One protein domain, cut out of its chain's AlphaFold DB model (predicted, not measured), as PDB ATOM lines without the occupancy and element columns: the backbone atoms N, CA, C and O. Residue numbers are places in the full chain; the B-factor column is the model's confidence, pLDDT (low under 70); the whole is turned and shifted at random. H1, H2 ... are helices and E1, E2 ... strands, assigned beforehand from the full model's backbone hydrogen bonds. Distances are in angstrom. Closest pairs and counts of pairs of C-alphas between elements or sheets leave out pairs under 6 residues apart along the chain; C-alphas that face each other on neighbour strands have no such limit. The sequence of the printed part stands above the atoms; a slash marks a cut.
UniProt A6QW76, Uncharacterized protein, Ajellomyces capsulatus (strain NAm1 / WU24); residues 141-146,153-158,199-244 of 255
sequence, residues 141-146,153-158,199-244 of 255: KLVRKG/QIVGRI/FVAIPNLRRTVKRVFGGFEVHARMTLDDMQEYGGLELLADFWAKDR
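What this domain is: This is residues 141 to 146, 153 to 158 and 199 to 244 of the 255 residues of an uncharacterized protein of Ajellomyces capsulatus (strain NAm1 / WU24) (UniProt A6QW76). A narrow three-stranded sheet, E2, E5, E4, sends its long inner strand E5 past its neighbours straight into H1, and H2 follows at that same end. Two short strands complete the picture, E1 by the start of E2 and E3 near E5, H1 and H2. The printed part has 58 residues, with five named strands followed by two named helices, mixed in class; the sheet is antiparallel. It is only just compact, close to loose, with a radius of gyration of the C-alphas of 12.1 A and spans of 34 by 24 by 22 A.

How they stand to each other: E1, residues 141 to 144, pairs with no named strand; its closest C-alpha to E2, residues 153 to 158, is that of Lys 141, 5.5 A from that of Gln 153. E2 is antiparallel to E5, residues 215 to 223, at 154 degrees, with N 156 and O 218 2.8 A apart, within hydrogen-bond range. E3, residues 199 to 203, also pairs with no named strand; its closest C-alphas with E5 are those of Ile 202 and Ala 220, 7.1 A apart. E4, residues 207 to 212, forms a hairpin with E5, antiparallel at 160 degrees, N 210 and O 217 being 2.8 A apart. H1, residues 224 to 229, and H2, residues 233 to 242, are close but not clearly touching, at a steep tilt of 40 degrees, opposite ways; their closest C-alphas, of Met 227 and Leu 233, are 5.7 A apart. Neither is on the sheet. In H1 and H2 every O i to N i+4 pair is within hydrogen-bond range.

Where its parts are: E1 begins at C-alpha 141 (-5.330, -40.563, 27.898). E2 is 16.9 A long, E4 15.7 A, E5 26.2 A and H2 14.5 A, which ends at C-alpha 242 (-15.907, -39.058, 32.782).

The domain as a whole: The C-alphas farthest apart, of Gly 146 and Gly 214, are 37.0 A apart. Residues 147 to 152 and 159 to 198 are not printed, leaving gaps of 14.8 A and 12.8 A between C-alphas. The links printed whole are tight. Only residue 205 is under 70 in pLDDT.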
ATOM      1  N   LYS A 141      -5.988 -41.064  26.687       90.75
ATOM      2  CA  LYS A 141      -5.330 -40.563  27.898       90.75
ATOM      3  C   LYS A 141      -4.716 -39.180  27.714       90.75
ATOM      4  O   LYS A 141      -4.305 -38.808  26.613       90.75
ATOM      5  N   LEU A 142      -4.534 -38.501  28.842       90.94
ATOM      6  CA  LEU A 142      -3.591 -37.400  28.999       90.94
ATOM      7  C   LEU A 142      -2.167 -37.977  29.112       90.94
ATOM      8  O   LEU A 142      -1.856 -38.723  30.038       90.94
ATOM      9  N   VAL A 143      -1.315 -37.695  28.128       89.19
ATOM     10  CA  VAL A 143       0.066 -38.205  28.027       89.19
ATOM     11  C   VAL A 143       1.035 -37.350  28.833       89.19
ATOM     12  O   VAL A 143       1.968 -37.875  29.438       89.19
ATOM     13  N   ARG A 144       0.823 -36.037  28.814       87.88
ATOM     14  CA  ARG A 144       1.608 -35.049  29.548       87.88
ATOM     15  C   ARG A 144       0.649 -34.018  30.106       87.88
ATOM     16  O   ARG A 144      -0.225 -33.566  29.374       87.88
ATOM     17  N   LYS A 145       0.833 -33.675  31.375       88.38
ATOM     18  CA  LYS A 145       0.143 -32.581  32.045       88.38
ATOM     19  C   LYS A 145       1.164 -31.487  32.335       88.38
ATOM     20  O   LYS A 145       2.237 -31.799  32.851       88.38
ATOM     21  N   GLY A 146       0.803 -30.250  32.058       80.44
ATOM     22  CA  GLY A 146       1.546 -29.060  32.443       80.44
ATOM     23  C   GLY A 146       0.744 -27.832  32.051       80.44
ATOM     24  O   GLY A 146      -0.232 -27.959  31.317       80.44
ATOM     25  N   GLN A 153      -3.536 -38.180  23.893       92.56
ATOM     26  CA  GLN A 153      -3.517 -39.258  22.916       92.56
ATOM     27  C   GLN A 153      -4.948 -39.565  22.500       92.56
ATOM     28  O   GLN A 153      -5.745 -40.009  23.328       92.56
ATOM     29  N   ILE A 154      -5.242 -39.369  21.219       91.56
ATOM     30  CA  ILE A 154      -6.547 -39.657  20.635       91.56
ATOM     31  C   ILE A 154      -6.485 -40.889  19.743       91.56
ATOM     32  O   ILE A 154      -5.450 -41.180  19.131       91.56
ATOM     33  N   VAL A 155      -7.600 -41.610  19.691       91.31
ATOM     34  CA  VAL A 155      -7.811 -42.717  18.763       91.31
ATOM     35  C   VAL A 155      -9.144 -42.562  18.069       91.31
ATOM     36  O   VAL A 155     -10.168 -42.400  18.726       91.31
ATOM     37  N   GLY A 156      -9.102 -42.624  16.745       89.81
ATOM     38  CA  GLY A 156     -10.265 -42.639  15.878       89.81
ATOM     39  C   GLY A 156     -10.363 -43.936  15.085       89.81
ATOM     40  O   GLY A 156      -9.342 -44.560  14.786       89.81
ATOM     41  N   ARG A 157     -11.583 -44.344  14.743       85.94
ATOM     42  CA  ARG A 157     -11.843 -45.509  13.887       85.94
ATOM     43  C   ARG A 157     -12.541 -45.080  12.612       85.94
ATOM     44  O   ARG A 157     -13.492 -44.320  12.667       85.94
ATOM     45  N   ILE A 158     -12.070 -45.598  11.488       84.06
ATOM     46  CA  ILE A 158     -12.716 -45.452  10.187       84.06
ATOM     47  C   ILE A 158     -13.193 -46.842   9.804       84.06
ATOM     48  O   ILE A 158     -12.372 -47.742   9.626       84.06
ATOM     49  N   PHE A 199     -17.170 -32.792  13.884       85.06
ATOM     50  CA  PHE A 199     -15.984 -33.457  13.363       85.06
ATOM     51  C   PHE A 199     -14.743 -32.896  14.041       85.06
ATOM     52  O   PHE A 199     -14.682 -31.705  14.343       85.06
ATOM     53  N   VAL A 200     -13.739 -33.751  14.212       88.06
ATOM     54  CA  VAL A 200     -12.378 -33.346  14.569       88.06
ATOM     55  C   VAL A 200     -11.469 -33.561  13.367       88.06
ATOM     56  O   VAL A 200     -11.528 -34.599  12.699       88.06
ATOM     57  N   ALA A 201     -10.620 -32.579  13.087       88.81
ATOM     58  CA  ALA A 201      -9.578 -32.706  12.082       88.81
ATOM     59  C   ALA A 201      -8.296 -33.246  12.729       88.81
ATOM     60  O   ALA A 201      -7.754 -32.675  13.669       88.81
ATOM     61  N   ILE A 202      -7.782 -34.366  12.230       87.25
ATOM     62  CA  ILE A 202      -6.533 -34.944  12.727       87.25
ATOM     63  C   ILE A 202      -5.403 -34.539  11.778       87.25
ATOM     64  O   ILE A 202      -5.346 -35.087  10.669       87.25
ATOM     65  N   PRO A 203      -4.498 -33.619  12.168       83.25
ATOM     66  CA  PRO A 203      -3.377 -33.217  11.326       83.25
ATOM     67  C   PRO A 203      -2.445 -34.390  11.034       83.25
ATOM     68  O   PRO A 203      -2.258 -35.283  11.863       83.25
ATOM     69  N   ASN A 204      -1.795 -34.365   9.869       77.94
ATOM     70  CA  ASN A 204      -0.751 -35.339   9.544       77.94
ATOM     71  C   ASN A 204       0.416 -35.303  10.547       77.94
ATOM     72  O   ASN A 204       1.032 -36.326  10.856       77.94
ATOM     73  N   LEU A 205       0.698 -34.119  11.099       66.12
ATOM     74  CA  LEU A 205       1.778 -33.897  12.047       66.12
ATOM     75  C   LEU A 205       1.513 -34.711  13.327       66.12
ATOM     76  O   LEU A 205       0.861 -34.240  14.247       66.12
ATOM     77  N   ARG A 206       2.080 -35.926  13.392       70.25
ATOM     78  CA  ARG A 206       2.021 -36.888  14.518       70.25
ATOM     79  C   ARG A 206       0.790 -37.796  14.567       70.25
ATOM     80  O   ARG A 206       0.451 -38.287  15.650       70.25
ATOM     81  N   ARG A 207       0.181 -38.100  13.418       82.44
ATOM     82  CA  ARG A 207      -0.769 -39.216  13.319       82.44
ATOM     83  C   ARG A 207      -0.106 -40.498  12.815       82.44
ATOM     84  O   ARG A 207       0.889 -40.477  12.100       82.44
ATOM     85  N   THR A 208      -0.656 -41.637  13.201       85.81
ATOM     86  CA  THR A 208      -0.313 -42.962  12.683       85.81
ATOM     87  C   THR A 208      -1.607 -43.658  12.328       85.81
ATOM     88  O   THR A 208      -2.478 -43.796  13.185       85.81
ATOM     89  N   VAL A 209      -1.723 -44.110  11.085       85.25
ATOM     90  CA  VAL A 209      -2.872 -44.886  10.622       85.25
ATOM     91  C   VAL A 209      -2.462 -46.348  10.522       85.25
ATOM     92  O   VAL A 209      -1.386 -46.661  10.016       85.25
ATOM     93  N   LYS A 210      -3.292 -47.244  11.049       86.62
ATOM     94  CA  LYS A 210      -3.083 -48.691  11.004       86.62
ATOM     95  C   LYS A 210      -4.286 -49.359  10.361       86.62
ATOM     96  O   LYS A 210      -5.416 -49.084  10.756       86.62
ATOM     97  N   ARG A 211      -4.046 -50.276   9.423       83.00
ATOM     98  CA  ARG A 211      -5.088 -51.176   8.918       83.00
ATOM     99  C   ARG A 211      -5.468 -52.169  10.015       83.00
ATOM    100  O   ARG A 211      -4.593 -52.793  10.615       83.00
ATOM    101  N   VAL A 212      -6.762 -52.311  10.269       82.44
ATOM    102  CA  VAL A 212      -7.334 -53.285  11.207       82.44
ATOM    103  C   VAL A 212      -8.429 -54.083  10.499       82.44
ATOM    104  O   VAL A 212      -8.861 -53.733   9.400       82.44
ATOM    105  N   PHE A 213      -8.880 -55.188  11.097       80.38
ATOM    106  CA  PHE A 213     -10.021 -55.916  10.546       80.38
ATOM    107  C   PHE A 213     -11.264 -55.010  10.567       80.38
ATOM    108  O   PHE A 213     -11.626 -54.500  11.626       80.38
ATOM    109  N   GLY A 214     -11.884 -54.792   9.404       80.62
ATOM    110  CA  GLY A 214     -13.063 -53.931   9.255       80.62
ATOM    111  C   GLY A 214     -12.785 -52.437   9.043       80.62
ATOM    112  O   GLY A 214     -13.736 -51.658   9.039       80.62
ATOM    113  N   GLY A 215     -11.524 -52.014   8.863       87.31
ATOM    114  CA  GLY A 215     -11.206 -50.631   8.491       87.31
ATOM    115  C   GLY A 215      -9.834 -50.144   8.948       87.31
ATOM    116  O   GLY A 215      -8.828 -50.843   8.805       87.31
ATOM    117  N   PHE A 216      -9.785 -48.927   9.487       84.50
ATOM    118  CA  PHE A 216      -8.554 -48.266   9.915       84.50
ATOM    119  C   PHE A 216      -8.670 -47.707  11.332       84.50
ATOM    120  O   PHE A 216      -9.713 -47.208  11.748       84.50
ATOM    121  N   GLU A 217      -7.560 -47.742  12.062       88.00
ATOM    122  CA  GLU A 217      -7.404 -47.084  13.356       88.00
ATOM    123  C   GLU A 217      -6.392 -45.942  13.217       88.00
ATOM    124  O   GLU A 217      -5.261 -46.138  12.764       88.00
ATOM    125  N   VAL A 218      -6.806 -44.734  13.591       88.25
ATOM    126  CA  VAL A 218      -5.998 -43.515  13.539       88.25
ATOM    127  C   VAL A 218      -5.589 -43.157  14.957       88.25
ATOM    128  O   VAL A 218      -6.432 -42.840  15.787       88.25
ATOM    129  N   HIS A 219      -4.294 -43.172  15.245       90.38
ATOM    130  CA  HIS A 219      -3.745 -42.656  16.495       90.38
ATOM    131  C   HIS A 219      -3.133 -41.288  16.250       90.38
ATOM    132  O   HIS A 219      -2.347 -41.140  15.319       90.38
ATOM    133  N   ALA A 220      -3.390 -40.320  17.120       91.38
ATOM    134  CA  ALA A 220      -2.697 -39.040  17.070       91.38
ATOM    135  C   ALA A 220      -2.383 -38.509  18.465       91.38
ATOM    136  O   ALA A 220      -2.960 -38.932  19.472       91.38
ATOM    137  N   ARG A 221      -1.412 -37.597  18.516       92.00
ATOM    138  CA  ARG A 221      -1.089 -36.818  19.710       92.00
ATOM    139  C   ARG A 221      -1.367 -35.357  19.415       92.00
ATOM    140  O   ARG A 221      -0.762 -34.828  18.490       92.00
ATOM    141  N   MET A 222      -2.233 -34.746  20.210       91.12
ATOM    142  CA  MET A 222      -2.678 -33.365  20.025       91.12
ATOM    143  C   MET A 222      -2.473 -32.582  21.316       91.12
ATOM    144  O   MET A 222      -2.702 -33.117  22.405       91.12
ATOM    145  N   THR A 223      -1.992 -31.349  21.204       92.31
ATOM    146  CA  THR A 223      -1.951 -30.408  22.327       92.31
ATOM    147  C   THR A 223      -3.338 -29.836  22.614       92.31
ATOM    148  O   THR A 223      -4.285 -30.074  21.860       92.31
ATOM    149  N   LEU A 224      -3.482 -29.081  23.705       91.81
ATOM    150  CA  LEU A 224      -4.703 -28.310  23.942       91.81
ATOM    151  C   LEU A 224      -4.978 -27.312  22.801       91.81
ATOM    152  O   LEU A 224      -6.110 -27.246  22.327       91.81
ATOM    153  N   ASP A 225      -3.940 -26.618  22.324       91.69
ATOM    154  CA  ASP A 225      -4.033 -25.693  21.187       91.69
ATOM    155  C   ASP A 225      -4.496 -26.413  19.914       91.69
ATOM    156  O   ASP A 225      -5.430 -25.955  19.258       91.69
ATOM    157  N   ASP A 226      -3.926 -27.587  19.609       90.94
ATOM    158  CA  ASP A 226      -4.348 -28.400  18.462       90.94
ATOM    159  C   ASP A 226      -5.831 -28.797  18.601       90.94
ATOM    160  O   ASP A 226      -6.604 -28.747  17.648       90.94
ATOM    161  N   MET A 227      -6.266 -29.193  19.800       90.94
ATOM    162  CA  MET A 227      -7.662 -29.567  20.047       90.94
ATOM    163  C   MET A 227      -8.615 -28.373  19.908       90.94
ATOM    164  O   MET A 227      -9.762 -28.557  19.502       90.94
ATOM    165  N   GLN A 228      -8.160 -27.157  20.208       90.62
ATOM    166  CA  GLN A 228      -8.919 -25.936  19.955       90.62
ATOM    167  C   GLN A 228      -8.981 -25.602  18.461       90.62
ATOM    168  O   GLN A 228     -10.062 -25.300  17.957       90.62
ATOM    169  N   GLU A 229      -7.851 -25.678  17.758       90.38
ATOM    170  CA  GLU A 229      -7.744 -25.366  16.329       90.38
ATOM    171  C   GLU A 229      -8.572 -26.332  15.470       90.38
ATOM    172  O   GLU A 229      -9.230 -25.919  14.516       90.38
ATOM    173  N   TYR A 230      -8.590 -27.616  15.838       89.38
ATOM    174  CA  TYR A 230      -9.138 -28.683  15.003       89.38
ATOM    175  C   TYR A 230     -10.483 -29.254  15.468       89.38
ATOM    176  O   TYR A 230     -10.875 -30.337  15.030       89.38
ATOM    177  N   GLY A 231     -11.206 -28.545  16.339       88.50
ATOM    178  CA  GLY A 231     -12.565 -28.931  16.750       88.50
ATOM    179  C   GLY A 231     -12.634 -30.090  17.753       88.50
ATOM    180  O   GLY A 231     -13.678 -30.709  17.924       88.50
ATOM    181  N   GLY A 232     -11.539 -30.389  18.451       90.94
ATOM    182  CA  GLY A 232     -11.446 -31.442  19.468       90.94
ATOM    183  C   GLY A 232     -11.910 -31.042  20.878       90.94
ATOM    184  O   GLY A 232     -11.784 -31.842  21.806       90.94
ATOM    185  N   LEU A 233     -12.435 -29.827  21.087       91.25
ATOM    186  CA  LEU A 233     -12.849 -29.355  22.421       91.25
ATOM    187  C   LEU A 233     -14.019 -30.148  23.019       91.25
ATOM    188  O   LEU A 233     -14.061 -30.353  24.232       91.25
ATOM    189  N   GLU A 234     -14.954 -30.622  22.196       90.81
ATOM    190  CA  GLU A 234     -16.070 -31.443  22.680       90.81
ATOM    191  C   GLU A 234     -15.579 -32.820  23.166       90.81
ATOM    192  O   GLU A 234     -15.992 -33.276  24.233       90.81
ATOM    193  N   LEU A 235     -14.576 -33.412  22.501       90.31
ATOM    194  CA  LEU A 235     -13.905 -34.629  22.988       90.31
ATOM    195  C   LEU A 235     -13.242 -34.416  24.354       90.31
ATOM    196  O   LEU A 235     -13.267 -35.307  25.204       90.31
ATOM    197  N   LEU A 236     -12.639 -33.242  24.571       90.75
ATOM    198  CA  LEU A 236     -12.049 -32.875  25.859       90.75
ATOM    199  C   LEU A 236     -13.112 -32.744  26.947       90.75
ATOM    200  O   LEU A 236     -12.923 -33.264  28.047       90.75
ATOM    201  N   ALA A 237     -14.230 -32.081  26.650       90.75
ATOM    202  CA  ALA A 237     -15.335 -31.945  27.591       90.75
ATOM    203  C   ALA A 237     -15.863 -33.320  28.034       90.75
ATOM    204  O   ALA A 237     -16.011 -33.562  29.235       90.75
ATOM    205  N   ASP A 238     -16.049 -34.240  27.085       89.81
ATOM    206  CA  ASP A 238     -16.481 -35.615  27.349       89.81
ATOM    207  C   ASP A 238     -15.466 -36.415  28.168       89.81
ATOM    208  O   ASP A 238     -15.837 -37.176  29.069       89.81
ATOM    209  N   PHE A 239     -14.178 -36.249  27.875       90.31
ATOM    210  CA  PHE A 239     -13.100 -36.900  28.612       90.31
ATOM    211  C   PHE A 239     -13.084 -36.464  30.085       90.31
ATOM    212  O   PHE A 239     -13.103 -37.309  30.980       90.31
ATOM    213  N   TRP A 240     -13.152 -35.158  30.353       87.94
ATOM    214  CA  TRP A 240     -13.166 -34.628  31.720       87.94
ATOM    215  C   TRP A 240     -14.486 -34.865  32.455       87.94
ATOM    216  O   TRP A 240     -14.498 -34.969  33.682       87.94
ATOM    217  N   ALA A 241     -15.612 -34.969  31.743       87.50
ATOM    218  CA  ALA A 241     -16.887 -35.345  32.347       87.50
ATOM    219  C   ALA A 241     -16.831 -36.753  32.957       87.50
ATOM    220  O   ALA A 241     -17.389 -36.972  34.035       87.50
ATOM    221  N   LYS A 242     -16.120 -37.683  32.302       83.38
ATOM    222  CA  LYS A 242     -15.907 -39.058  32.782       83.38
ATOM    223  C   LYS A 242     -14.934 -39.133  33.960       83.38
ATOM    224  O   LYS A 242     -15.096 -40.008  34.805       83.38
ATOM    225  N   ASP A 243     -13.973 -38.213  34.039       71.88
ATOM    226  CA  ASP A 243     -12.967 -38.172  35.112       71.88
ATOM    227  C   ASP A 243     -13.493 -37.553  36.425       71.88
ATOM    228  O   ASP A 243     -12.822 -37.560  37.456       71.88
ATOM    229  N   ARG A 244     -14.731 -37.033  36.440       70.69
ATOM    230  CA  ARG A 244     -15.333 -36.546  37.687       70.69
ATOM    231  C   ARG A 244     -15.657 -37.726  38.605       70.69
ATOM    232  O   ARG A 244     -16.412 -38.615  38.202       70.69
TER     233      ARG A 244